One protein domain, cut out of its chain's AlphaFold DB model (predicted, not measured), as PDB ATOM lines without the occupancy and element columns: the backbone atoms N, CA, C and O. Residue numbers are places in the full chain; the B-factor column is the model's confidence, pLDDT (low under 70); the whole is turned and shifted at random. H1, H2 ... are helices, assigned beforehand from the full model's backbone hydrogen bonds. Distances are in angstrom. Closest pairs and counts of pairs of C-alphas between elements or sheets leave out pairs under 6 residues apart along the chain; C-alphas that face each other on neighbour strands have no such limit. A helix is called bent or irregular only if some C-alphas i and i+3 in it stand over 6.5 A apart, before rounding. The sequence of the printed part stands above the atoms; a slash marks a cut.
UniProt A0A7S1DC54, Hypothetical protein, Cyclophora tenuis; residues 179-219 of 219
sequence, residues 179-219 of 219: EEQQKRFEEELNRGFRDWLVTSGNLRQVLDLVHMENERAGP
ATOM      1  N   GLU A 179       8.915  30.624 -17.436       80.62
ATOM      2  CA  GLU A 179      10.293  30.802 -17.941       80.62
ATOM      3  C   GLU A 179      11.084  31.861 -17.149       80.62
ATOM      4  O   GLU A 179      12.258  31.681 -16.829       80.62
ATOM      5  N   GLU A 180      10.424  32.949 -16.742       80.88
ATOM      6  CA  GLU A 180      11.036  34.003 -15.924       80.88
ATOM      7  C   GLU A 180      11.401  33.529 -14.508       80.88
ATOM      8  O   GLU A 180      12.437  33.917 -13.963       80.88
ATOM      9  N   GLN A 181      10.558  32.694 -13.895       78.56
ATOM     10  CA  GLN A 181      10.825  32.128 -12.574       78.56
ATOM     11  C   GLN A 181      11.913  31.061 -12.643       78.56
ATOM     12  O   GLN A 181      12.765  31.009 -11.756       78.56
ATOM     13  N   GLN A 182      11.919  30.260 -13.709       80.81
ATOM     14  CA  GLN A 182      12.967  29.286 -13.976       80.81
ATOM     15  C   GLN A 182      14.325  29.975 -14.132       80.81
ATOM     16  O   GLN A 182      15.279  29.581 -13.470       80.81
ATOM     17  N   LYS A 183      14.408  31.061 -14.909       84.19
ATOM     18  CA  LYS A 183      15.659  31.811 -15.073       84.19
ATOM     19  C   LYS A 183      16.189  32.356 -13.743       84.19
ATOM     20  O   LYS A 183      17.362  32.177 -13.427       84.19
ATOM     21  N   ARG A 184      15.328  32.976 -12.927       81.88
ATOM     22  CA  ARG A 184      15.721  33.462 -11.586       81.88
ATOM     23  C   ARG A 184      16.187  32.325 -10.682       81.88
ATOM     24  O   ARG A 184      17.120  32.492  -9.903       81.88
ATOM     25  N   PHE A 185      15.533  31.175 -10.778       81.62
ATOM     26  CA  PHE A 185      15.890  29.987 -10.020       81.62
ATOM     27  C   PHE A 185      17.249  29.412 -10.446       81.62
ATOM     28  O   PHE A 185      18.079  29.106  -9.591       81.62
ATOM     29  N   GLU A 186      17.520  29.332 -11.748       84.94
ATOM     30  CA  GLU A 186      18.821  28.925 -12.287       84.94
ATOM     31  C   GLU A 186      19.935  29.896 -11.877       84.94
ATOM     32  O   GLU A 186      21.024  29.464 -11.504       84.94
ATOM     33  N   GLU A 187      19.679  31.206 -11.881       88.00
ATOM     34  CA  GLU A 187      20.622  32.216 -11.384       88.00
ATOM     35  C   GLU A 187      20.942  32.016  -9.890       88.00
ATOM     36  O   GLU A 187      22.107  32.080  -9.487       88.00
ATOM     37  N   GLU A 188      19.929  31.726  -9.069       84.44
ATOM     38  CA  GLU A 188      20.069  31.440  -7.635       84.44
ATOM     39  C   GLU A 188      20.895  30.166  -7.385       84.44
ATOM     40  O   GLU A 188      21.817  30.170  -6.562       84.44
ATOM     41  N   LEU A 189      20.605  29.092  -8.128       85.88
ATOM     42  CA  LEU A 189      21.345  27.830  -8.071       85.88
ATOM     43  C   LEU A 189      22.800  28.012  -8.491       85.88
ATOM     44  O   LEU A 189      23.706  27.589  -7.774       85.88
ATOM     45  N   ASN A 190      23.034  28.679  -9.621       88.50
ATOM     46  CA  ASN A 190      24.376  28.933 -10.131       88.50
ATOM     47  C   ASN A 190      25.196  29.781  -9.159       88.50
ATOM     48  O   ASN A 190      26.384  29.521  -8.959       88.50
ATOM     49  N   ARG A 191      24.570  30.770  -8.511       89.50
ATOM     50  CA  ARG A 191      25.219  31.564  -7.463       89.50
ATOM     51  C   ARG A 191      25.600  30.697  -6.264       89.50
ATOM     52  O   ARG A 191      26.760  30.701  -5.864       89.50
ATOM     53  N   GLY A 192      24.663  29.902  -5.750       86.31
ATOM     54  CA  GLY A 192      24.923  29.001  -4.625       86.31
ATOM     55  C   GLY A 192      26.005  27.961  -4.926       86.31
ATOM     56  O   GLY A 192      26.854  27.685  -4.080       86.31
ATOM     57  N   PHE A 193      26.019  27.423  -6.147       88.12
ATOM     58  CA  PHE A 193      27.043  26.485  -6.593       88.12
ATOM     59  C   PHE A 193      28.426  27.140  -6.674       88.12
ATOM     60  O   PHE A 193      29.401  26.573  -6.185       88.12
ATOM     61  N   ARG A 194      28.522  28.361  -7.213       89.88
ATOM     62  CA  ARG A 194      29.780  29.126  -7.240       89.88
ATOM     63  C   ARG A 194      30.302  29.415  -5.836       89.88
ATOM     64  O   ARG A 194      31.476  29.164  -5.576       89.88
ATOM     65  N   ASP A 195      29.444  29.862  -4.925       88.31
ATOM     66  CA  ASP A 195      29.824  30.110  -3.529       88.31
ATOM     67  C   ASP A 195      30.324  28.824  -2.850       88.31
ATOM     68  O   ASP A 195      31.322  28.829  -2.123       88.31
ATOM     69  N   TRP A 196      29.674  27.689  -3.126       88.31
ATOM     70  CA  TRP A 196      30.119  26.384  -2.645       88.31
ATOM     71  C   TRP A 196      31.482  25.979  -3.225       88.31
ATOM     72  O   TRP A 196      32.351  25.517  -2.485       88.31
ATOM     73  N   LEU A 197      31.722  26.196  -4.520       89.75
ATOM     74  CA  LEU A 197      33.017  25.920  -5.151       89.75
ATOM     75  C   LEU A 197      34.145  26.789  -4.587       89.75
ATOM     76  O   LEU A 197      35.264  26.303  -4.422       89.75
ATOM     77  N   VAL A 198      33.865  28.058  -4.278       90.38
ATOM     78  CA  VAL A 198      34.839  28.966  -3.654       90.38
ATOM     79  C   VAL A 198      35.153  28.513  -2.232       90.38
ATOM     80  O   VAL A 198      36.317  28.347  -1.882       90.38
ATOM     81  N   THR A 199      34.125  28.262  -1.420       85.88
ATOM     82  CA  THR A 199      34.300  27.882  -0.007       85.88
ATOM     83  C   THR A 199      34.921  26.498   0.176       85.88
ATOM     84  O   THR A 199      35.664  26.290   1.131       85.88
ATOM     85  N   SER A 200      34.671  25.562  -0.744       85.12
ATOM     86  CA  SER A 200      35.311  24.239  -0.751       85.12
ATOM     87  C   SER A 200      36.712  24.229  -1.375       85.12
ATOM     88  O   SER A 200      37.411  23.226  -1.266       85.12
ATOM     89  N   GLY A 201      37.136  25.319  -2.030       88.19
ATOM     90  CA  GLY A 201      38.416  25.400  -2.743       88.19
ATOM     91  C   GLY A 201      38.449  24.665  -4.092       88.19
ATOM     92  O   GLY A 201      39.511  24.553  -4.701       88.19
ATOM     93  N   ASN A 202      37.303  24.193  -4.591       91.56
ATOM     94  CA  ASN A 202      37.206  23.379  -5.810       91.56
ATOM     95  C   ASN A 202      37.033  24.194  -7.103       91.56
ATOM     96  O   ASN A 202      37.102  23.629  -8.194       91.56
ATOM     97  N   LEU A 203      36.832  25.516  -7.019       90.69
ATOM     98  CA  LEU A 203      36.561  26.359  -8.193       90.69
ATOM     99  C   LEU A 203      37.618  26.210  -9.299       90.69
ATOM    100  O   LEU A 203      37.271  26.119 -10.473       90.69
ATOM    101  N   ARG A 204      38.905  26.151  -8.934       90.25
ATOM    102  CA  ARG A 204      39.996  26.059  -9.916       90.25
ATOM    103  C   ARG A 204      39.914  24.780 -10.747       90.25
ATOM    104  O   ARG A 204      40.025  24.859 -11.964       90.25
ATOM    105  N   GLN A 205      39.680  23.643 -10.092       92.25
ATOM    106  CA  GLN A 205      39.589  22.337 -10.746       92.25
ATOM    107  C   GLN A 205      38.426  22.294 -11.736       92.25
ATOM    108  O   GLN A 205      38.581  21.805 -12.849       92.25
ATOM    109  N   VAL A 206      37.275  22.852 -11.348       91.88
ATOM    110  CA  VAL A 206      36.108  22.932 -12.232       91.88
ATOM    111  C   VAL A 206      36.396  23.820 -13.443       91.88
ATOM    112  O   VAL A 206      36.077  23.432 -14.560       91.88
ATOM    113  N   LEU A 207      37.046  24.974 -13.259       91.19
ATOM    114  CA  LEU A 207      37.432  25.837 -14.383       91.19
ATOM    115  C   LEU A 207      38.438  25.157 -15.323       91.19
ATOM    116  O   LEU A 207      38.323  25.305 -16.535       91.19
ATOM    117  N   ASP A 208      39.388  24.391 -14.786       92.94
ATOM    118  CA  ASP A 208      40.321  23.610 -15.605       92.94
ATOM    119  C   ASP A 208      39.604  22.524 -16.415       92.94
ATOM    120  O   ASP A 208      39.894  22.360 -17.597       92.94
ATOM    121  N   LEU A 209      38.626  21.830 -15.823       93.25
ATOM    122  CA  LEU A 209      37.789  20.862 -16.541       93.25
ATOM    123  C   LEU A 209      37.020  21.518 -17.692       93.25
ATOM    124  O   LEU A 209      37.028  20.985 -18.796       93.25
ATOM    125  N   VAL A 210      36.418  22.686 -17.453       90.44
ATOM    126  CA  VAL A 210      35.685  23.441 -18.482       90.44
ATOM    127  C   VAL A 210      36.614  23.889 -19.610       90.44
ATOM    128  O   VAL A 210      36.249  23.797 -20.778       90.44
ATOM    129  N   HIS A 211      37.825  24.357 -19.296       89.12
ATOM    130  CA  HIS A 211      38.795  24.719 -20.330       89.12
ATOM    131  C   HIS A 211      39.203  23.508 -21.174       89.12
ATOM    132  O   HIS A 211      39.165  23.597 -22.397       89.12
ATOM    133  N   MET A 212      39.511  22.370 -20.546       91.94
ATOM    134  CA  MET A 212      39.835  21.137 -21.273       91.94
ATOM    135  C   MET A 212      38.666  20.646 -22.134       91.94
ATOM    136  O   MET A 212      38.877  20.139 -23.233       91.94
ATOM    137  N   GLU A 213      37.429  20.776 -21.650       89.88
ATOM    138  CA  GLU A 213      36.233  20.426 -22.415       89.88
ATOM    139  C   GLU A 213      36.055  21.341 -23.629       89.88
ATOM    140  O   GLU A 213      35.848  20.841 -24.731       89.88
ATOM    141  N   ASN A 214      36.227  22.654 -23.461       88.06
ATOM    142  CA  ASN A 214      36.142  23.623 -24.556       88.06
ATOM    143  C   ASN A 214      37.256  23.435 -25.598       88.06
ATOM    144  O   ASN A 214      37.017  23.610 -26.789       88.06
ATOM    145  N   GLU A 215      38.463  23.056 -25.175       87.62
ATOM    146  CA  GLU A 215      39.558  22.700 -26.088       87.62
ATOM    147  C   GLU A 215      39.274  21.399 -26.849       87.62
ATOM    148  O   GLU A 215      39.667  21.247 -28.007       87.62
ATOM    149  N   ARG A 216      38.571  20.454 -26.215       83.38
ATOM    150  CA  ARG A 216      38.183  19.177 -26.822       83.38
ATOM    151  C   ARG A 216      36.983  19.313 -27.757       83.38
ATOM    152  O   ARG A 216      36.915  18.600 -28.756       83.38
ATOM    153  N   ALA A 217      36.061  20.212 -27.445       79.25
ATOM    154  CA  ALA A 217      34.883  20.546 -28.235       79.25
ATOM    155  C   ALA A 217      35.184  21.632 -29.281       79.25
ATOM    156  O   ALA A 217      34.345  22.500 -29.494       79.25
ATOM    157  N   GLY A 218      36.385  21.604 -29.886       73.62
ATOM    158  CA  GLY A 218      36.866  22.602 -30.848       73.62
ATOM    159  C   GLY A 218      35.831  23.005 -31.920       73.62
ATOM    160  O   GLY A 218      34.881  22.260 -32.153       73.62
ATOM    161  N   PRO A 219      36.015  24.182 -32.548       58.22
ATOM    162  CA  PRO A 219      34.989  24.879 -33.332       58.22
ATOM    163  C   PRO A 219      34.323  24.042 -34.428       58.22
ATOM    164  O   PRO A 219      35.024  23.228 -35.074       58.22
TER     165      PRO A 219
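AT A GLANCE: This is residues 179 to 219 of the 219 residues of the protein "Hypothetical protein" of Cyclophora tenuis (UniProt A0A7S1DC54). Two helices, H1 and H2, make a flat, open V: they meet near their ends at the tight link of residues 200 to 202, and their far ends spread apart with nothing between them. H1 is the longer arm, and a short tail, residues 217 to 219, runs on past the end of H2. The printed part has 41 residues with two named helices, H1 then H2, and no named strand; the class is all helix. It is only just loose, close to extended, with a radius of gyration of the C-alphas of 13.3 A, and the C-alphas span 33 by 29 by 5 A.

IN THESE COORDINATES: H1 takes residues 179 to 199 and is 30.1 A long from first to last C-alpha. It begins at C-alpha 179, at (10.293, 30.802, -17.941), and ends at C-alpha 199, at (34.300, 27.882, -0.007). H2 takes residues 203 to 216, 20.0 A from first to last C-alpha, and ends at C-alpha 216, at (38.183, 19.177, -26.822).

HOW THE PARTS SIT: H1 and H2 are close but not clearly touching, with 2 pairs of C-alphas within 8 A. Their closest C-alphas are those of Leu 197 and Leu 203, 4.7 A apart. The helices run opposite ways at a steep tilt of 64 degrees, and their centres are 19.3 A apart. Residues 179 to 192 of H1 stand free, and so do residues 207 to 219, of which 207 to 216 belong to H2. In H1 and H2 every O i to N i+4 pair is within hydrogen-bond range, and neither helix is bent.

THE WHOLE: The two C-alphas farthest apart are those of Thr 199 and Pro 219, 33.5 A. The printed part has no cut, and residue 219 is the chain's last. The mean pLDDT of the printed part is 86.2; Pro 219 is its one residue under 70.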